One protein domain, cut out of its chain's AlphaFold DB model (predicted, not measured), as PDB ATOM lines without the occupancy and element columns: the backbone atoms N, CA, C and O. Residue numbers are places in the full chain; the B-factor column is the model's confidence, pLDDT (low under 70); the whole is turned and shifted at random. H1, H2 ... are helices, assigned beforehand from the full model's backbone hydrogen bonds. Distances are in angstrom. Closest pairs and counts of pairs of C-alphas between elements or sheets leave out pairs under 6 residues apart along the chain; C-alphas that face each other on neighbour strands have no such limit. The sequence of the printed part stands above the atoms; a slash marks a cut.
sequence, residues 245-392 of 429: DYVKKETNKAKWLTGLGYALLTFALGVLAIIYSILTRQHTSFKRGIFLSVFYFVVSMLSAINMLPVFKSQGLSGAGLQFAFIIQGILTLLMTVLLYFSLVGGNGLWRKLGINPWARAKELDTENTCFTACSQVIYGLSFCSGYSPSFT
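This is residues 245 to 392 of the 429 residues of an uncharacterized protein of Paenibacillus pini JCM 16418 (UniProt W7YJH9). Two long helices, H1 and H4, meet near their last residues as a V, and H2 packs along H4, running back the opposite way. Short H3 follows at the far end of H2, while H5 touches no helix, and residues 362 to 368 stick out. The printed part has 148 residues with five named helices, H1 to H5 in chain order, and no named strand, an all-helix class. It is loose, with a radius of gyration of the C-alphas of 19.0 A, and elongated, spanning 60 by 31 by 28 A.

Find C-alpha 245 at (197.111, 214.063, 154.686); from there H1 runs through residues 245 to 279, 49.9 A. H2 takes residues 286 to 305, 29.2 A, and H3 residues 308 to 313. Look next at C-alpha 318, at (207.399, 234.446, 128.789), where H4 begins; it runs 51.2 A to residue 352. H5, residues 366 to 384, is 26.9 A long and ends at C-alpha 384, (178.126, 218.961, 127.657).

Residues 270 to 278 of H1 touch residues 338 to 349 of H4, the same way at a steep tilt of 47 degrees; the closest C-alphas, of Ser 277 and Gly 345, are 3.7 A apart. H2 touches H4 at a shallow tilt of 29 degrees, opposite ways, with the C-alphas of Gly 289 and Tyr 340 closest at 5.4 A. H2 and H3 meet only through their link. H3 is close to H4 but not clearly touching: the closest C-alphas, of Phe 311 and Leu 321, are 7.4 A apart. H4 and H5 are only just apart, their closest C-alphas at 8.2 A. In H1, H3 and H4 every O i to N i+4 pair is within hydrogen-bond range; in H2 13 of 16 are, in H5 12 of 15.

The two farthest C-alphas, of Asp 245 and Leu 364, are 63.8 A apart. The printed part has no cut, and its one long link, from H4 to H5, has 13 residues. Look at residues 357 to 392 with care: their pLDDT is under 70, against a mean of 75.8 for the printed part.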
ATOM      1  N   ASP A 245     197.191 215.447 155.158       91.81
ATOM      2  CA  ASP A 245     197.111 214.063 154.686       91.81
ATOM      3  C   ASP A 245     195.702 213.658 154.268       91.81
ATOM      4  O   ASP A 245     195.517 212.958 153.266       91.81
ATOM      5  N   TYR A 246     194.690 214.115 155.006       90.12
ATOM      6  CA  TYR A 246     193.297 213.944 154.614       90.12
ATOM      7  C   TYR A 246     193.017 214.611 153.257       90.12
ATOM      8  O   TYR A 246     192.498 213.955 152.352       90.12
ATOM      9  N   VAL A 247     193.417 215.874 153.080       89.94
ATOM     10  CA  VAL A 247     193.223 216.618 151.826       89.94
ATOM     11  C   VAL A 247     193.982 215.962 150.677       89.94
ATOM     12  O   VAL A 247     193.417 215.813 149.597       89.94
ATOM     13  N   LYS A 248     195.221 215.499 150.886       89.88
ATOM     14  CA  LYS A 248     195.988 214.763 149.865       89.88
ATOM     15  C   LYS A 248     195.266 213.492 149.419       89.88
ATOM     16  O   LYS A 248     195.161 213.245 148.216       89.88
ATOM     17  N   LYS A 249     194.736 212.702 150.360       92.19
ATOM     18  CA  LYS A 249     193.972 211.479 150.053       92.19
ATOM     19  C   LYS A 249     192.717 211.793 149.241       92.19
ATOM     20  O   LYS A 249     192.494 211.160 148.210       92.19
ATOM     21  N   GLU A 250     191.933 212.783 149.661       88.69
ATOM     22  CA  GLU A 250     190.724 213.198 148.938       88.69
ATOM     23  C   GLU A 250     191.053 213.791 147.565       88.69
ATOM     24  O   GLU A 250     190.417 213.448 146.572       88.69
ATOM     25  N   THR A 251     192.120 214.581 147.469       88.38
ATOM     26  CA  THR A 251     192.597 215.145 146.203       88.38
ATOM     27  C   THR A 251     193.037 214.050 145.238       88.38
ATOM     28  O   THR A 251     192.729 214.128 144.053       88.38
ATOM     29  N   ASN A 252     193.717 213.000 145.706       90.50
ATOM     30  CA  ASN A 252     194.098 211.879 144.846       90.50
ATOM     31  C   ASN A 252     192.885 211.098 144.339       90.50
ATOM     32  O   ASN A 252     192.823 210.785 143.150       90.50
ATOM     33  N   LYS A 253     191.897 210.833 145.201       90.12
ATOM     34  CA  LYS A 253     190.634 210.215 144.770       90.12
ATOM     35  C   LYS A 253     189.916 211.094 143.751       90.12
ATOM     36  O   LYS A 253     189.496 210.596 142.714       90.12
ATOM     37  N   ALA A 254     189.820 212.396 144.013       85.06
ATOM     38  CA  ALA A 254     189.193 213.362 143.120       85.06
ATOM     39  C   ALA A 254     189.908 213.434 141.766       85.06
ATOM     40  O   ALA A 254     189.249 213.387 140.730       85.06
ATOM     41  N   LYS A 255     191.245 213.477 141.754       84.31
ATOM     42  CA  LYS A 255     192.056 213.428 140.529       84.31
ATOM     43  C   LYS A 255     191.822 212.138 139.758       84.31
ATOM     44  O   LYS A 255     191.663 212.195 138.545       84.31
ATOM     45  N   TRP A 256     191.761 210.997 140.442       87.50
ATOM     46  CA  TRP A 256     191.513 209.710 139.799       87.50
ATOM     47  C   TRP A 256     190.096 209.618 139.226       87.50
ATOM     48  O   TRP A 256     189.938 209.305 138.052       87.50
ATOM     49  N   LEU A 257     189.072 209.974 140.006       84.94
ATOM     50  CA  LEU A 257     187.675 209.986 139.564       84.94
ATOM     51  C   LEU A 257     187.444 210.980 138.428       84.94
ATOM     52  O   LEU A 257     186.718 210.677 137.487       84.94
ATOM     53  N   THR A 258     188.070 212.154 138.495       80.06
ATOM     54  CA  THR A 258     187.945 213.168 137.447       80.06
ATOM     55  C   THR A 258     188.712 212.751 136.208       80.06
ATOM     56  O   THR A 258     188.153 212.795 135.124       80.06
ATOM     57  N   GLY A 259     189.956 212.296 136.347       81.00
ATOM     58  CA  GLY A 259     190.763 211.830 135.225       81.00
ATOM     59  C   GLY A 259     190.095 210.661 134.510       81.00
ATOM     60  O   GLY A 259     189.860 210.739 133.308       81.00
ATOM     61  N   LEU A 260     189.709 209.621 135.251       84.88
ATOM     62  CA  LEU A 260     189.026 208.462 134.690       84.88
ATOM     63  C   LEU A 260     187.656 208.852 134.138       84.88
ATOM     64  O   LEU A 260     187.388 208.613 132.969       84.88
ATOM     65  N   GLY A 261     186.799 209.478 134.944       82.44
ATOM     66  CA  GLY A 261     185.431 209.803 134.553       82.44
ATOM     67  C   GLY A 261     185.382 210.760 133.369       82.44
ATOM     68  O   GLY A 261     184.721 210.476 132.377       82.44
ATOM     69  N   TYR A 262     186.124 211.864 133.431       80.69
ATOM     70  CA  TYR A 262     186.140 212.848 132.359       80.69
ATOM     71  C   TYR A 262     186.806 212.294 131.100       80.69
ATOM     72  O   TYR A 262     186.197 212.355 130.035       80.69
ATOM     73  N   ALA A 263     188.012 211.722 131.187       80.12
ATOM     74  CA  ALA A 263     188.723 211.275 129.990       80.12
ATOM     75  C   ALA A 263     188.044 210.066 129.339       80.12
ATOM     76  O   ALA A 263     187.838 210.074 128.127       80.12
ATOM     77  N   LEU A 264     187.644 209.057 130.122       85.94
ATOM     78  CA  LEU A 264     187.014 207.846 129.591       85.94
ATOM     79  C   LEU A 264     185.640 208.145 128.994       85.94
ATOM     80  O   LEU A 264     185.365 207.710 127.876       85.94
ATOM     81  N   LEU A 265     184.787 208.909 129.690       84.50
ATOM     82  CA  LEU A 265     183.462 209.243 129.162       84.50
ATOM     83  C   LEU A 265     183.559 210.188 127.966       84.50
ATOM     84  O   LEU A 265     182.868 209.965 126.976       84.50
ATOM     85  N   THR A 266     184.439 211.192 128.005       82.94
ATOM     86  CA  THR A 266     184.651 212.089 126.855       82.94
ATOM     87  C   THR A 266     185.176 211.320 125.651       82.94
ATOM     88  O   THR A 266     184.705 211.537 124.537       82.94
ATOM     89  N   PHE A 267     186.101 210.379 125.857       86.00
ATOM     90  CA  PHE A 267     186.608 209.526 124.789       86.00
ATOM     91  C   PHE A 267     185.508 208.631 124.208       86.00
ATOM     92  O   PHE A 267     185.288 208.643 122.998       86.00
ATOM     93  N   ALA A 268     184.767 207.909 125.054       89.44
ATOM     94  CA  ALA A 268     183.686 207.031 124.613       89.44
ATOM     95  C   ALA A 268     182.589 207.805 123.862       89.44
ATOM     96  O   ALA A 268     182.187 207.410 122.767       89.44
ATOM     97  N   LEU A 269     182.143 208.942 124.408       87.50
ATOM     98  CA  LEU A 269     181.159 209.811 123.759       87.50
ATOM     99  C   LEU A 269     181.704 210.430 122.471       87.50
ATOM    100  O   LEU A 269     180.961 210.547 121.501       87.50
ATOM    101  N   GLY A 270     182.990 210.776 122.428       88.06
ATOM    102  CA  GLY A 270     183.657 211.267 121.228       88.06
ATOM    103  C   GLY A 270     183.673 210.233 120.101       88.06
ATOM    104  O   GLY A 270     183.292 210.543 118.972       88.06
ATOM    105  N   VAL A 271     184.034 208.984 120.412       91.50
ATOM    106  CA  VAL A 271     183.998 207.867 119.454       91.50
ATOM    107  C   VAL A 271     182.572 207.626 118.958       91.50
ATOM    108  O   VAL A 271     182.349 207.542 117.749       91.50
ATOM    109  N   LEU A 272     181.588 207.578 119.863       89.69
ATOM    110  CA  LEU A 272     180.181 207.414 119.490       89.69
ATOM    111  C   LEU A 272     179.689 208.566 118.607       89.69
ATOM    112  O   LEU A 272     179.029 208.316 117.600       89.69
ATOM    113  N   ALA A 273     180.036 209.808 118.936       88.50
ATOM    114  CA  ALA A 273     179.683 210.978 118.143       88.50
ATOM    115  C   ALA A 273     180.222 210.873 116.707       88.50
ATOM    116  O   ALA A 273     179.479 211.114 115.753       88.50
ATOM    117  N   ILE A 274     181.475 210.440 116.536       89.88
ATOM    118  CA  ILE A 274     182.075 210.220 115.212       89.88
ATOM    119  C   ILE A 274     181.330 209.107 114.466       89.88
ATOM    120  O   ILE A 274     180.874 209.337 113.343       89.88
ATOM    121  N   ILE A 275     181.131 207.938 115.085       91.31
ATOM    122  CA  ILE A 275     180.428 206.802 114.462       91.31
ATOM    123  C   ILE A 275     179.022 207.218 114.015       91.31
ATOM    124  O   ILE A 275     178.663 207.043 112.850       91.31
ATOM    125  N   TYR A 276     178.232 207.829 114.900       85.56
ATOM    126  CA  TYR A 276     176.874 208.253 114.570       85.56
ATOM    127  C   TYR A 276     176.843 209.373 113.533       85.56
ATOM    128  O   TYR A 276     175.947 209.372 112.689       85.56
ATOM    129  N   SER A 277     177.818 210.287 113.522       86.19
ATOM    130  CA  SER A 277     177.919 211.307 112.471       86.19
ATOM    131  C   SER A 277     178.116 210.688 111.081       86.19
ATOM    132  O   SER A 277     177.520 211.158 110.111       86.19
ATOM    133  N   ILE A 278     178.871 209.585 110.992       88.88
ATOM    134  CA  ILE A 278     179.094 208.844 109.746       88.88
ATOM    135  C   ILE A 278     177.836 208.064 109.360       88.88
ATOM    136  O   ILE A 278     177.372 208.173 108.224       88.88
ATOM    137  N   LEU A 279     177.247 207.319 110.302       88.00
ATOM    138  CA  LEU A 279     176.061 206.492 110.049       88.00
ATOM    139  C   LEU A 279     174.830 207.321 109.660       88.00
ATOM    140  O   LEU A 279     173.994 206.864 108.885       88.00
ATOM    141  N   THR A 280     174.712 208.543 110.179       85.75
ATOM    142  CA  THR A 280     173.567 209.429 109.921       85.75
ATOM    143  C   THR A 280     173.852 210.505 108.875       85.75
ATOM    144  O   THR A 280     173.004 211.363 108.641       85.75
ATOM    145  N   ARG A 281     175.001 210.444 108.180       83.38
ATOM    146  CA  ARG A 281     175.456 211.478 107.228       83.38
ATOM    147  C   ARG A 281     174.422 211.873 106.168       83.38
ATOM    148  O   ARG A 281     174.409 213.022 105.744       83.38
ATOM    149  N   GLN A 282     173.553 210.946 105.756       83.06
ATOM    150  CA  GLN A 282     172.499 211.187 104.761       83.06
ATOM    151  C   GLN A 282     171.386 212.114 105.274       83.06
ATOM    152  O   GLN A 282     170.739 212.797 104.487       83.06
ATOM    153  N   HIS A 283     171.177 212.166 106.590       78.31
ATOM    154  CA  HIS A 283     170.132 212.970 107.222       78.31
ATOM    155  C   HIS A 283     170.676 214.278 107.823       78.31
ATOM    156  O   HIS A 283     169.905 215.134 108.268       78.31
ATOM    157  N   THR A 284     171.994 214.481 107.807       79.56
ATOM    158  CA  THR A 284     172.656 215.566 108.540       79.56
ATOM    159  C   THR A 284     173.120 216.708 107.638       79.56
ATOM    160  O   THR A 284     173.481 216.521 106.482       79.56
ATOM    161  N   SER A 285     173.156 217.926 108.190       75.31
ATOM    162  CA  SER A 285     173.819 219.080 107.575       75.31
ATOM    163  C   SER A 285     175.100 219.427 108.334       75.31
ATOM    164  O   SER A 285     175.042 219.935 109.452       75.31
ATOM    165  N   PHE A 286     176.255 219.191 107.708       79.56
ATOM    166  CA  PHE A 286     177.576 219.476 108.287       79.56
ATOM    167  C   PHE A 286     177.828 220.979 108.507       79.56
ATOM    168  O   PHE A 286     178.462 221.374 109.478       79.56
ATOM    169  N   LYS A 287     177.251 221.848 107.666       81.12
ATOM    170  CA  LYS A 287     177.495 223.302 107.712       81.12
ATOM    171  C   LYS A 287     177.035 223.966 109.018       81.12
ATOM    172  O   LYS A 287     177.642 224.936 109.452       81.12
ATOM    173  N   ARG A 288     175.968 223.459 109.649       72.62
ATOM    174  CA  ARG A 288     175.376 224.085 110.849       72.62
ATOM    175  C   ARG A 288     176.160 223.805 112.128       72.62
ATOM    176  O   ARG A 288     176.218 224.674 112.990       72.62
ATOM    177  N   GLY A 289     176.783 222.629 112.231       81.88
ATOM    178  CA  GLY A 289     177.621 222.289 113.383       81.88
ATOM    179  C   GLY A 289     178.830 223.217 113.508       81.88
ATOM    180  O   GLY A 289     179.218 223.561 114.618       81.88
ATOM    181  N   ILE A 290     179.375 223.681 112.374       89.50
ATOM    182  CA  ILE A 290     180.580 224.523 112.338       89.50
ATOM    183  C   ILE A 290     180.372 225.816 113.127       89.50
ATOM    184  O   ILE A 290     181.224 226.166 113.932       89.50
ATOM    185  N   PHE A 291     179.243 226.507 112.939       86.62
ATOM    186  CA  PHE A 291     179.006 227.794 113.599       86.62
ATOM    187  C   PHE A 291     179.032 227.677 115.129       86.62
ATOM    188  O   PHE A 291     179.768 228.407 115.787       86.62
ATOM    189  N   LEU A 292     178.275 226.729 115.692       84.56
ATOM    190  CA  LEU A 292     178.199 226.529 117.143       84.56
ATOM    191  C   LEU A 292     179.536 226.064 117.730       84.56
ATOM    192  O   LEU A 292     179.931 226.529 118.796       84.56
ATOM    193  N   SER A 293     180.257 225.192 117.025       91.44
ATOM    194  CA  SER A 293     181.581 224.731 117.448       91.44
ATOM    195  C   SER A 293     182.623 225.851 117.405       91.44
ATOM    196  O   SER A 293     183.365 226.030 118.367       91.44
ATOM    197  N   VAL A 294     182.651 226.660 116.342       94.12
ATOM    198  CA  VAL A 294     183.541 227.829 116.253       94.12
ATOM    199  C   VAL A 294     183.206 228.844 117.345       94.12
ATOM    200  O   VAL A 294     184.111 229.338 118.011       94.12
ATOM    201  N   PHE A 295     181.920 229.117 117.583       89.56
ATOM    202  CA  PHE A 295     181.492 230.000 118.665       89.56
ATOM    203  C   PHE A 295     181.964 229.492 120.036       89.56
ATOM    204  O   PHE A 295     182.573 230.248 120.793       89.56
ATOM    205  N   TYR A 296     181.763 228.201 120.325       89.50
ATOM    206  CA  TYR A 296     182.269 227.559 121.541       89.50
ATOM    207  C   TYR A 296     183.790 227.711 121.683       89.50
ATOM    208  O   TYR A 296     184.266 228.073 122.760       89.50
ATOM    209  N   PHE A 297     184.549 227.484 120.609       94.75
ATOM    210  CA  PHE A 297     186.003 227.633 120.616       94.75
ATOM    211  C   PHE A 297     186.431 229.065 120.948       94.75
ATOM    212  O   PHE A 297     187.262 229.260 121.835       94.75
ATOM    213  N   VAL A 298     185.836 230.070 120.297       94.88
ATOM    214  CA  VAL A 298     186.159 231.486 120.543       94.88
ATOM    215  C   VAL A 298     185.863 231.868 121.991       94.88
ATOM    216  O   VAL A 298     186.732 232.423 122.660       94.88
ATOM    217  N   VAL A 299     184.677 231.531 122.509       91.12
ATOM    218  CA  VAL A 299     184.309 231.830 123.904       91.12
ATOM    219  C   VAL A 299     185.252 231.127 124.885       91.12
ATOM    220  O   VAL A 299     185.710 231.742 125.849       91.12
ATOM    221  N   SER A 300     185.603 229.868 124.617       88.69
ATOM    222  CA  SER A 300     186.533 229.100 125.453       88.69
ATOM    223  C   SER A 300     187.934 229.719 125.470       88.69
ATOM    224  O   SER A 300     188.542 229.840 126.533       88.69
ATOM    225  N   MET A 301     188.430 230.182 124.318       93.56
ATOM    226  CA  MET A 301     189.719 230.871 124.224       93.56
ATOM    227  C   MET A 301     189.703 232.231 124.929       93.56
ATOM    228  O   MET A 301     190.645 232.542 125.653       93.56
ATOM    229  N   LEU A 302     188.633 233.022 124.790       92.31
ATOM    230  CA  LEU A 302     188.479 234.285 125.525       92.31
ATOM    231  C   LEU A 302     188.475 234.056 127.042       92.31
ATOM    232  O   LEU A 302     189.127 234.788 127.784       92.31
ATOM    233  N   SER A 303     187.804 232.999 127.504       85.62
ATOM    234  CA  SER A 303     187.824 232.597 128.913       85.62
ATOM    235  C   SER A 303     189.236 232.225 129.385       85.62
ATOM    236  O   SER A 303     189.650 232.637 130.468       85.62
ATOM    237  N   ALA A 304     190.013 231.503 128.570       87.56
ATOM    238  CA  ALA A 304     191.413 231.207 128.877       87.56
ATOM    239  C   ALA A 304     192.283 232.480 128.921       87.56
ATOM    240  O   ALA A 304     193.131 232.621 129.798       87.56
ATOM    241  N   ILE A 305     192.045 233.445 128.027       89.75
ATOM    242  CA  ILE A 305     192.753 234.737 128.000       89.75
ATOM    243  C   ILE A 305     192.449 235.567 129.252       89.75
ATOM    244  O   ILE A 305     193.362 236.151 129.837       89.75
ATOM    245  N   ASN A 306     191.202 235.567 129.732       87.50
ATOM    246  CA  ASN A 306     190.812 236.275 130.960       87.50
ATOM    247  C   ASN A 306     191.571 235.799 132.212       87.50
ATOM    248  O   ASN A 306     191.535 236.456 133.251       87.50
ATOM    249  N   MET A 307     192.290 234.684 132.104       83.50
ATOM    250  CA  MET A 307     193.033 234.044 133.185       83.50
ATOM    251  C   MET A 307     194.531 234.293 133.146       83.50
ATOM    252  O   MET A 307     195.237 233.947 134.095       83.50
ATOM    253  N   LEU A 308     195.001 235.002 132.118       87.56
ATOM    254  CA  LEU A 308     196.359 235.536 132.052       87.56
ATOM    255  C   LEU A 308     196.811 236.219 133.354       87.56
ATOM    256  O   LEU A 308     197.935 235.947 133.774       87.56
ATOM    257  N   PRO A 309     195.999 237.061 134.031       82.69
ATOM    258  CA  PRO A 309     196.436 237.718 135.263       82.69
ATOM    259  C   PRO A 309     196.771 236.725 136.380       82.69
ATOM    260  O   PRO A 309     197.738 236.922 137.112       82.69
ATOM    261  N   VAL A 310     196.016 235.630 136.495       81.06
ATOM    262  CA  VAL A 310     196.245 234.609 137.524       81.06
ATOM    263  C   VAL A 310     197.506 233.814 137.215       81.06
ATOM    264  O   VAL A 310     198.352 233.684 138.094       81.06
ATOM    265  N   PHE A 311     197.690 233.362 135.971       83.19
ATOM    266  CA  PHE A 311     198.912 232.650 135.586       83.19
ATOM    267  C   PHE A 311     200.154 233.517 135.791       83.19
ATOM    268  O   PHE A 311     201.127 233.067 136.393       83.19
ATOM    269  N   LYS A 312     200.079 234.800 135.410       83.25
ATOM    270  CA  LYS A 312     201.136 235.769 135.716       83.25
ATOM    271  C   LYS A 312     201.400 235.829 137.214       83.25
ATOM    272  O   LYS A 312     202.549 235.684 137.614       83.25
ATOM    273  N   SER A 313     200.365 235.954 138.050       73.69
ATOM    274  CA  SER A 313     200.517 235.996 139.514       73.69
ATOM    275  C   SER A 313     201.115 234.725 140.130       73.69
ATOM    276  O   SER A 313     201.644 234.777 141.235       73.69
ATOM    277  N   GLN A 314     201.085 233.606 139.412       76.06
ATOM    278  CA  GLN A 314     201.720 232.348 139.812       76.06
ATOM    279  C   GLN A 314     203.158 232.208 139.302       76.06
ATOM    280  O   GLN A 314     203.770 231.162 139.474       76.06
ATOM    281  N   GLY A 315     203.701 233.249 138.666       70.50
ATOM    282  CA  GLY A 315     205.070 233.251 138.149       70.50
ATOM    283  C   GLY A 315     205.204 232.685 136.733       70.50
ATOM    284  O   GLY A 315     206.307 232.657 136.202       70.50
ATOM    285  N   LEU A 316     204.108 232.290 136.072       76.81
ATOM    286  CA  LEU A 316     204.149 231.906 134.658       76.81
ATOM    287  C   LEU A 316     204.282 233.158 133.784       76.81
ATOM    288  O   LEU A 316     203.330 233.924 133.602       76.81
ATOM    289  N   SER A 317     205.466 233.348 133.211       77.75
ATOM    290  CA  SER A 317     205.772 234.425 132.269       77.75
ATOM    291  C   SER A 317     206.503 233.892 131.028       77.75
ATOM    292  O   SER A 317     206.874 232.717 130.952       77.75
ATOM    293  N   GLY A 318     206.638 234.744 130.005       84.25
ATOM    294  CA  GLY A 318     207.399 234.446 128.789       84.25
ATOM    295  C   GLY A 318     207.007 233.130 128.103       84.25
ATOM    296  O   GLY A 318     205.828 232.865 127.845       84.25
ATOM    297  N   ALA A 319     208.016 232.304 127.813       82.75
ATOM    298  CA  ALA A 319     207.876 231.067 127.046       82.75
ATOM    299  C   ALA A 319     206.985 230.016 127.728       82.75
ATOM    300  O   ALA A 319     206.222 229.332 127.047       82.75
ATOM    301  N   GLY A 320     207.028 229.905 129.062       83.69
ATOM    302  CA  GLY A 320     206.212 228.935 129.803       83.69
ATOM    303  C   GLY A 320     204.717 229.234 129.691       83.69
ATOM    304  O   GLY A 320     203.912 228.336 129.438       83.69
ATOM    305  N   LEU A 321     204.349 230.515 129.788       87.50
ATOM    306  CA  LEU A 321     202.972 230.961 129.582       87.50
ATOM    307  C   LEU A 321     202.522 230.706 128.136       87.50
ATOM    308  O   LEU A 321     201.444 230.157 127.919       87.50
ATOM    309  N   GLN A 322     203.353 231.049 127.147       89.81
ATOM    310  CA  GLN A 322     203.045 230.802 125.735       89.81
ATOM    311  C   GLN A 322     202.826 229.309 125.451       89.81
ATOM    312  O   GLN A 322     201.841 228.943 124.810       89.81
ATOM    313  N   PHE A 323     203.700 228.445 125.969       88.88
ATOM    314  CA  PHE A 323     203.580 226.996 125.835       88.88
ATOM    315  C   PHE A 323     202.278 226.463 126.449       88.88
ATOM    316  O   PHE A 323     201.554 225.707 125.798       88.88
ATOM    317  N   ALA A 324     201.927 226.911 127.659       86.25
ATOM    318  CA  ALA A 324     200.675 226.532 128.313       86.25
ATOM    319  C   ALA A 324     199.442 226.940 127.484       86.25
ATOM    320  O   ALA A 324     198.512 226.147 127.332       86.25
ATOM    321  N   PHE A 325     199.450 228.138 126.888       91.19
ATOM    322  CA  PHE A 325     198.370 228.602 126.010       91.19
ATOM    323  C   PHE A 325     198.268 227.803 124.710       91.19
ATOM    324  O   PHE A 325     197.156 227.532 124.256       91.19
ATOM    325  N   ILE A 326     199.396 227.390 124.125       92.81
ATOM    326  CA  ILE A 326     199.405 226.528 122.936       92.81
ATOM    327  C   ILE A 326     198.777 225.172 123.268       92.81
ATOM    328  O   ILE A 326     197.861 224.740 122.566       92.81
ATOM    329  N   ILE A 327     199.203 224.525 124.360       90.81
ATOM    330  CA  ILE A 327     198.615 223.251 124.799       90.81
ATOM    331  C   ILE A 327     197.119 223.409 125.078       90.81
ATOM    332  O   ILE A 327     196.317 222.618 124.578       90.81
ATOM    333  N   GLN A 328     196.722 224.445 125.822       90.56
ATOM    334  CA  GLN A 328     195.315 224.718 126.109       90.56
ATOM    335  C   GLN A 328     194.505 224.929 124.824       90.56
ATOM    336  O   GLN A 328     193.391 224.416 124.712       90.56
ATOM    337  N   GLY A 329     195.056 225.645 123.841       94.44
ATOM    338  CA  GLY A 329     194.434 225.858 122.538       94.44
ATOM    339  C   GLY A 329     194.231 224.554 121.768       94.44
ATOM    340  O   GLY A 329     193.134 224.311 121.270       94.44
ATOM    341  N   ILE A 330     195.242 223.678 121.736       94.56
ATOM    342  CA  ILE A 330     195.154 222.352 121.101       94.56
ATOM    343  C   ILE A 330     194.075 221.501 121.778       94.56
ATOM    344  O   ILE A 330     193.206 220.957 121.098       94.56
ATOM    345  N   LEU A 331     194.076 221.419 123.112       88.62
ATOM    346  CA  LEU A 331     193.065 220.663 123.855       88.62
ATOM    347  C   LEU A 331     191.653 221.220 123.621       88.62
ATOM    348  O   LEU A 331     190.716 220.461 123.375       88.62
ATOM    349  N   THR A 332     191.500 222.545 123.626       90.69
ATOM    350  CA  THR A 332     190.214 223.213 123.362       90.69
ATOM    351  C   THR A 332     189.738 222.960 121.930       90.69
ATOM    352  O   THR A 332     188.546 222.739 121.703       90.69
ATOM    353  N   LEU A 333     190.655 222.931 120.959       94.75
ATOM    354  CA  LEU A 333     190.352 222.593 119.572       94.75
ATOM    355  C   LEU A 333     189.872 221.141 119.447       94.75
ATOM    356  O   LEU A 333     188.845 220.900 118.817       94.75
ATOM    357  N   LEU A 334     190.546 220.185 120.095       91.12
ATOM    358  CA  LEU A 334     190.111 218.783 120.118       91.12
ATOM    359  C   LEU A 334     188.701 218.643 120.709       91.12
ATOM    360  O   LEU A 334     187.837 218.015 120.097       91.12
ATOM    361  N   MET A 335     188.428 219.297 121.842       88.31
ATOM    362  CA  MET A 335     187.090 219.316 122.446       88.31
ATOM    363  C   MET A 335     186.045 219.942 121.516       88.31
ATOM    364  O   MET A 335     184.921 219.451 121.419       88.31
ATOM    365  N   THR A 336     186.419 220.989 120.782       93.31
ATOM    366  CA  THR A 336     185.552 221.641 119.791       93.31
ATOM    367  C   THR A 336     185.202 220.702 118.636       93.31
ATOM    368  O   THR A 336     184.051 220.665 118.196       93.31
ATOM    369  N   VAL A 337     186.173 219.922 118.157       92.81
ATOM    370  CA  VAL A 337     185.966 218.916 117.107       92.81
ATOM    371  C   VAL A 337     185.036 217.803 117.598       92.81
ATOM    372  O   VAL A 337     184.116 217.413 116.881       92.81
ATOM    373  N   LEU A 338     185.205 217.329 118.835       89.94
ATOM    374  CA  LEU A 338     184.291 216.343 119.423       89.94
ATOM    375  C   LEU A 338     182.869 216.899 119.574       89.94
ATOM    376  O   LEU A 338     181.901 216.231 119.205       89.94
ATOM    377  N   LEU A 339     182.735 218.145 120.039       89.75
ATOM    378  CA  LEU A 339     181.449 218.836 120.123       89.75
ATOM    379  C   LEU A 339     180.789 218.958 118.742       89.75
ATOM    380  O   LEU A 339     179.595 218.698 118.610       89.75
ATOM    381  N   TYR A 340     181.563 219.296 117.707       92.94
ATOM    382  CA  TYR A 340     181.081 219.348 116.327       92.94
ATOM    383  C   TYR A 340     180.473 218.013 115.890       92.94
ATOM    384  O   TYR A 340     179.327 217.976 115.437       92.94
ATOM    385  N   PHE A 341     181.200 216.906 116.068       91.31
ATOM    386  CA  PHE A 341     180.687 215.583 115.713       91.31
ATOM    387  C   PHE A 341     179.463 215.192 116.539       91.31
ATOM    388  O   PHE A 341     178.550 214.571 115.998       91.31
ATOM    389  N   SER A 342     179.393 215.607 117.805       88.75
ATOM    390  CA  SER A 342     178.224 215.373 118.659       88.75
ATOM    391  C   SER A 342     176.986 216.115 118.140       88.75
ATOM    392  O   SER A 342     175.917 215.520 117.996       88.75
ATOM    393  N   LEU A 343     177.135 217.383 117.737       86.94
ATOM    394  CA  LEU A 343     176.055 218.173 117.132       86.94
ATOM    395  C   LEU A 343     175.590 217.587 115.790       86.94
ATOM    396  O   LEU A 343     174.389 217.514 115.517       86.94
ATOM    397  N   VAL A 344     176.535 217.154 114.952       88.25
ATOM    398  CA  VAL A 344     176.267 216.534 113.646       88.25
ATOM    399  C   VAL A 344     175.560 215.185 113.833       88.25
ATOM    400  O   VAL A 344     174.463 214.991 113.308       88.25
ATOM    401  N   GLY A 345     176.137 214.271 114.614       85.19
ATOM    402  CA  GLY A 345     175.568 212.948 114.876       85.19
ATOM    403  C   GLY A 345     174.209 213.012 115.571       85.19
ATOM    404  O   GLY A 345     173.274 212.331 115.152       85.19
ATOM    405  N   GLY A 346     174.062 213.893 116.565       84.94
ATOM    406  CA  GLY A 346     172.794 214.126 117.252       84.94
ATOM    407  C   GLY A 346     171.702 214.594 116.291       84.94
ATOM    408  O   GLY A 346     170.636 213.987 116.228       84.94
ATOM    409  N   ASN A 347     171.969 215.621 115.479       83.62
ATOM    410  CA  ASN A 347     171.003 216.116 114.492       83.62
ATOM    411  C   ASN A 347     170.589 215.032 113.479       83.62
ATOM    412  O   ASN A 347     169.412 214.926 113.135       83.62
ATOM    413  N   GLY A 348     171.534 214.210 113.020       84.69
ATOM    414  CA  GLY A 348     171.243 213.095 112.121       84.69
ATOM    415  C   GLY A 348     170.358 212.022 112.747       84.69
ATOM    416  O   GLY A 348     169.431 211.536 112.096       84.69
ATOM    417  N   LEU A 349     170.597 211.691 114.018       84.69
ATOM    418  CA  LEU A 349     169.792 210.725 114.764       84.69
ATOM    419  C   LEU A 349     168.346 211.209 114.927       84.69
ATOM    420  O   LEU A 349     167.415 210.465 114.621       84.69
ATOM    421  N   TRP A 350     168.154 212.468 115.330       81.44
ATOM    422  CA  TRP A 350     166.821 213.064 115.465       81.44
ATOM    423  C   TRP A 350     166.065 213.076 114.136       81.44
ATOM    424  O   TRP A 350     164.903 212.679 114.075       81.44
ATOM    425  N   ARG A 351     166.742 213.435 113.043       81.19
ATOM    426  CA  ARG A 351     166.125 213.476 111.712       81.19
ATOM    427  C   ARG A 351     165.790 212.103 111.152       81.19
ATOM    428  O   ARG A 351     164.781 211.977 110.465       81.19
ATOM    429  N   LYS A 352     166.581 211.074 111.466       80.31
ATOM    430  CA  LYS A 352     166.248 209.682 111.129       80.31
ATOM    431  C   LYS A 352     164.933 209.243 111.788       80.31
ATOM    432  O   LYS A 352     164.201 208.453 111.208       80.31
ATOM    433  N   LEU A 353     164.616 209.789 112.962       81.19
ATOM    434  CA  LEU A 353     163.343 209.583 113.659       81.19
ATOM    435  C   LEU A 353     162.225 210.528 113.179       81.19
ATOM    436  O   LEU A 353     161.166 210.579 113.797       81.19
ATOM    437  N   GLY A 354     162.447 211.296 112.106       79.00
ATOM    438  CA  GLY A 354     161.479 212.265 111.591       79.00
ATOM    439  C   GLY A 354     161.321 213.513 112.466       79.00
ATOM    440  O   GLY A 354     160.358 214.249 112.295       79.00
ATOM    441  N   ILE A 355     162.248 213.769 113.393       71.19
ATOM    442  CA  ILE A 355     162.208 214.919 114.301       71.19
ATOM    443  C   ILE A 355     163.193 215.978 113.797       71.19
ATOM    444  O   ILE A 355     164.366 215.682 113.558       71.19
ATOM    445  N   ASN A 356     162.741 217.227 113.644       73.38
ATOM    446  CA  ASN A 356     163.625 218.352 113.338       73.38
ATOM    447  C   ASN A 356     163.951 219.140 114.625       73.38
ATOM    448  O   ASN A 356     163.134 219.960 115.040       73.38
ATOM    449  N   PRO A 357     165.133 218.945 115.243       65.38
ATOM    450  CA  PRO A 357     165.503 219.667 116.463       65.38
ATOM    451  C   PRO A 357     165.773 221.161 116.214       65.38
ATOM    452  O   PRO A 357     165.830 221.946 117.154       65.38
ATOM    453  N   TRP A 358     165.925 221.565 114.947       66.25
ATOM    454  CA  TRP A 358     166.226 222.936 114.542       66.25
ATOM    455  C   TRP A 358     165.278 223.372 113.420       66.25
ATOM    456  O   TRP A 358     165.624 223.291 112.229       66.25
ATOM    457  N   ALA A 359     164.073 223.805 113.806       58.44
ATOM    458  CA  ALA A 359     163.059 224.327 112.891       58.44
ATOM    459  C   ALA A 359     163.640 225.437 112.004       58.44
ATOM    460  O   ALA A 359     164.421 226.279 112.455       58.44
ATOM    461  N   ARG A 360     163.335 225.405 110.703       61.62
ATOM    462  CA  ARG A 360     163.833 226.417 109.763       61.62
ATOM    463  C   ARG A 360     162.906 227.625 109.785       61.62
ATOM    464  O   ARG A 360     161.698 227.462 109.744       61.62
ATOM    465  N   ALA A 361     163.475 228.826 109.676       49.88
ATOM    466  CA  ALA A 361     162.705 230.063 109.505       49.88
ATOM    467  C   ALA A 361     161.787 230.075 108.256       49.88
ATOM    468  O   ALA A 361     160.920 230.926 108.133       49.88
ATOM    469  N   LYS A 362     161.979 229.134 107.319       50.44
ATOM    470  CA  LYS A 362     161.136 228.926 106.125       50.44
ATOM    471  C   LYS A 362     160.159 227.741 106.242       50.44
ATOM    472  O   LYS A 362     159.518 227.399 105.256       50.44
ATOM    473  N   GLU A 363     160.082 227.078 107.393       50.09
ATOM    474  CA  GLU A 363     159.074 226.049 107.679       50.09
ATOM    475  C   GLU A 363     157.883 226.724 108.398       50.09
ATOM    476  O   GLU A 363     158.083 227.536 109.301       50.09
ATOM    477  N   LEU A 364     156.658 226.426 107.947       46.66
ATOM    478  CA  LEU A 364     155.404 227.178 108.173       46.66
ATOM    479  C   LEU A 364     154.894 227.289 109.631       46.66
ATOM    480  O   LEU A 364     153.845 227.882 109.836       46.66
ATOM    481  N   ASP A 365     155.626 226.795 110.634       50.09
ATOM    482  CA  ASP A 365     155.184 226.724 112.043       50.09
ATOM    483  C   ASP A 365     156.205 227.366 113.009       50.09
ATOM    484  O   ASP A 365     156.754 226.749 113.929       50.09
ATOM    485  N   THR A 366     156.557 228.626 112.751       46.69
ATOM    486  CA  THR A 366     157.783 229.235 113.289       46.69
ATOM    487  C   THR A 366     157.648 229.924 114.656       46.69
ATOM    488  O   THR A 366     158.663 230.087 115.331       46.69
ATOM    489  N   GLU A 367     156.445 230.274 115.121       45.88
ATOM    490  CA  GLU A 367     156.285 231.069 116.357       45.88
ATOM    491  C   GLU A 367     156.468 230.258 117.652       45.88
ATOM    492  O   GLU A 367     157.234 230.657 118.527       45.88
ATOM    493  N   ASN A 368     155.862 229.071 117.771       47.25
ATOM    494  CA  ASN A 368     155.949 228.272 119.006       47.25
ATOM    495  C   ASN A 368     157.221 227.408 119.099       47.25
ATOM    496  O   ASN A 368     157.623 226.986 120.185       47.25
ATOM    497  N   THR A 369     157.888 227.161 117.973       49.66
ATOM    498  CA  THR A 369     159.006 226.207 117.880       49.66
ATOM    499  C   THR A 369     160.357 226.837 118.251       49.66
ATOM    500  O   THR A 369     161.277 226.142 118.693       49.66
ATOM    501  N   CYS A 370     160.478 228.165 118.143       44.09
ATOM    502  CA  CYS A 370     161.720 228.889 118.431       44.09
ATOM    503  C   CYS A 370     162.068 228.888 119.935       44.09
ATOM    504  O   CYS A 370     163.231 228.725 120.309       44.09
ATOM    505  N   PHE A 371     161.059 228.976 120.811       43.91
ATOM    506  CA  PHE A 371     161.251 228.988 122.266       43.91
ATOM    507  C   PHE A 371     161.723 227.626 122.812       43.91
ATOM    508  O   PHE A 371     162.564 227.555 123.711       43.91
ATOM    509  N   THR A 372     161.231 226.521 122.240       45.50
ATOM    510  CA  THR A 372     161.608 225.159 122.658       45.50
ATOM    511  C   THR A 372     163.015 224.779 122.191       45.50
ATOM    512  O   THR A 372     163.758 224.155 122.951       45.50
ATOM    513  N   ALA A 373     163.415 225.201 120.986       43.53
ATOM    514  CA  ALA A 373     164.770 224.980 120.481       43.53
ATOM    515  C   ALA A 373     165.816 225.678 121.366       43.53
ATOM    516  O   ALA A 373     166.816 225.067 121.736       43.53
ATOM    517  N   CYS A 374     165.556 226.913 121.805       41.66
ATOM    518  CA  CYS A 374     166.487 227.637 122.673       41.66
ATOM    519  C   CYS A 374     166.616 227.055 124.077       41.66
ATOM    520  O   CYS A 374     167.724 227.003 124.609       41.66
ATOM    521  N   SER A 375     165.531 226.521 124.640       39.41
ATOM    522  CA  SER A 375     165.598 225.746 125.882       39.41
ATOM    523  C   SER A 375     166.508 224.517 125.727       39.41
ATOM    524  O   SER A 375     167.408 224.301 126.538       39.41
ATOM    525  N   GLN A 376     166.380 223.754 124.635       43.12
ATOM    526  CA  GLN A 376     167.208 222.562 124.403       43.12
ATOM    527  C   GLN A 376     168.693 222.864 124.157       43.12
ATOM    528  O   GLN A 376     169.539 222.064 124.553       43.12
ATOM    529  N   VAL A 377     169.036 224.015 123.571       43.78
ATOM    530  CA  VAL A 377     170.435 224.470 123.449       43.78
ATOM    531  C   VAL A 377     171.041 224.778 124.804       43.78
ATOM    532  O   VAL A 377     172.170 224.375 125.074       43.78
ATOM    533  N   ILE A 378     170.279 225.440 125.674       43.22
ATOM    534  CA  ILE A 378     170.707 225.741 127.039       43.22
ATOM    535  C   ILE A 378     170.906 224.437 127.825       43.22
ATOM    536  O   ILE A 378     171.938 224.279 128.473       43.22
ATOM    537  N   TYR A 379     169.998 223.461 127.707       39.66
ATOM    538  CA  TYR A 379     170.145 222.149 128.353       39.66
ATOM    539  C   TYR A 379     171.285 221.302 127.765       39.66
ATOM    540  O   TYR A 379     172.028 220.684 128.525       39.66
ATOM    541  N   GLY A 380     171.474 221.294 126.442       38.75
ATOM    542  CA  GLY A 380     172.551 220.559 125.772       38.75
ATOM    543  C   GLY A 380     173.938 221.135 126.062       38.75
ATOM    544  O   GLY A 380     174.863 220.386 126.369       38.75
ATOM    545  N   LEU A 381     174.074 222.466 126.055       38.53
ATOM    546  CA  LEU A 381     175.297 223.139 126.498       38.53
ATOM    547  C   LEU A 381     175.542 222.911 127.993       38.53
ATOM    548  O   LEU A 381     176.678 222.654 128.373       38.53
ATOM    549  N   SER A 382     174.498 222.902 128.828       36.94
ATOM    550  CA  SER A 382     174.633 222.595 130.260       36.94
ATOM    551  C   SER A 382     175.095 221.152 130.504       36.94
ATOM    552  O   SER A 382     175.971 220.933 131.337       36.94
ATOM    553  N   PHE A 383     174.590 220.177 129.740       33.75
ATOM    554  CA  PHE A 383     174.961 218.762 129.868       33.75
ATOM    555  C   PHE A 383     176.370 218.461 129.321       33.75
ATOM    556  O   PHE A 383     177.126 217.722 129.946       33.75
ATOM    557  N   CYS A 384     176.764 219.075 128.198       35.25
ATOM    558  CA  CYS A 384     178.126 218.961 127.657       35.25
ATOM    559  C   CYS A 384     179.157 219.780 128.441       35.25
ATOM    560  O   CYS A 384     180.334 219.432 128.428       35.25
ATOM    561  N   SER A 385     178.735 220.840 129.138       37.31
ATOM    562  CA  SER A 385     179.639 221.639 129.970       37.31
ATOM    563  C   SER A 385     180.117 220.914 131.223       37.31
ATOM    564  O   SER A 385     181.045 221.426 131.838       37.31
ATOM    565  N   GLY A 386     179.534 219.751 131.572       33.78
ATOM    566  CA  GLY A 386     180.086 218.764 132.509       33.78
ATOM    567  C   GLY A 386     180.925 219.369 133.631       33.78
ATOM    568  O   GLY A 386     182.075 218.976 133.817       33.78
ATOM    569  N   TYR A 387     180.384 220.374 134.326       34.22
ATOM    570  CA  TYR A 387     181.096 221.094 135.374       34.22
ATOM    571  C   TYR A 387     181.174 220.182 136.599       34.22
ATOM    572  O   TYR A 387     180.331 220.223 137.491       34.22
ATOM    573  N   SER A 388     182.185 219.315 136.618       29.83
ATOM    574  CA  SER A 388     182.607 218.594 137.812       29.83
ATOM    575  C   SER A 388     183.597 219.483 138.578       29.83
ATOM    576  O   SER A 388     184.646 219.828 138.030       29.83
ATOM    577  N   PRO A 389     183.301 219.892 139.826       32.28
ATOM    578  CA  PRO A 389     184.128 220.828 140.593       32.28
ATOM    579  C   PRO A 389     185.487 220.265 141.057       32.28
ATOM    580  O   PRO A 389     186.232 220.940 141.764       32.28
ATOM    581  N   SER A 390     185.851 219.047 140.661       29.75
ATOM    582  CA  SER A 390     186.861 218.258 141.374       29.75
ATOM    583  C   SER A 390     188.283 218.316 140.792       29.75
ATOM    584  O   SER A 390     189.205 217.795 141.414       29.75
ATOM    585  N   PHE A 391     188.504 218.996 139.658       29.02
ATOM    586  CA  PHE A 391     189.856 219.373 139.187       29.02
ATOM    587  C   PHE A 391     190.201 220.842 139.497       29.02
ATOM    588  O   PHE A 391     191.257 221.356 139.133       29.02
ATOM    589  N   THR A 392     189.297 221.526 140.193       35.97
ATOM    590  CA  THR A 392     189.136 222.983 140.143       35.97
ATOM    591  C   THR A 392     189.603 223.663 141.431       35.97
ATOM    592  O   THR A 392     189.140 224.749 141.764       35.97
TER     593      THR A 392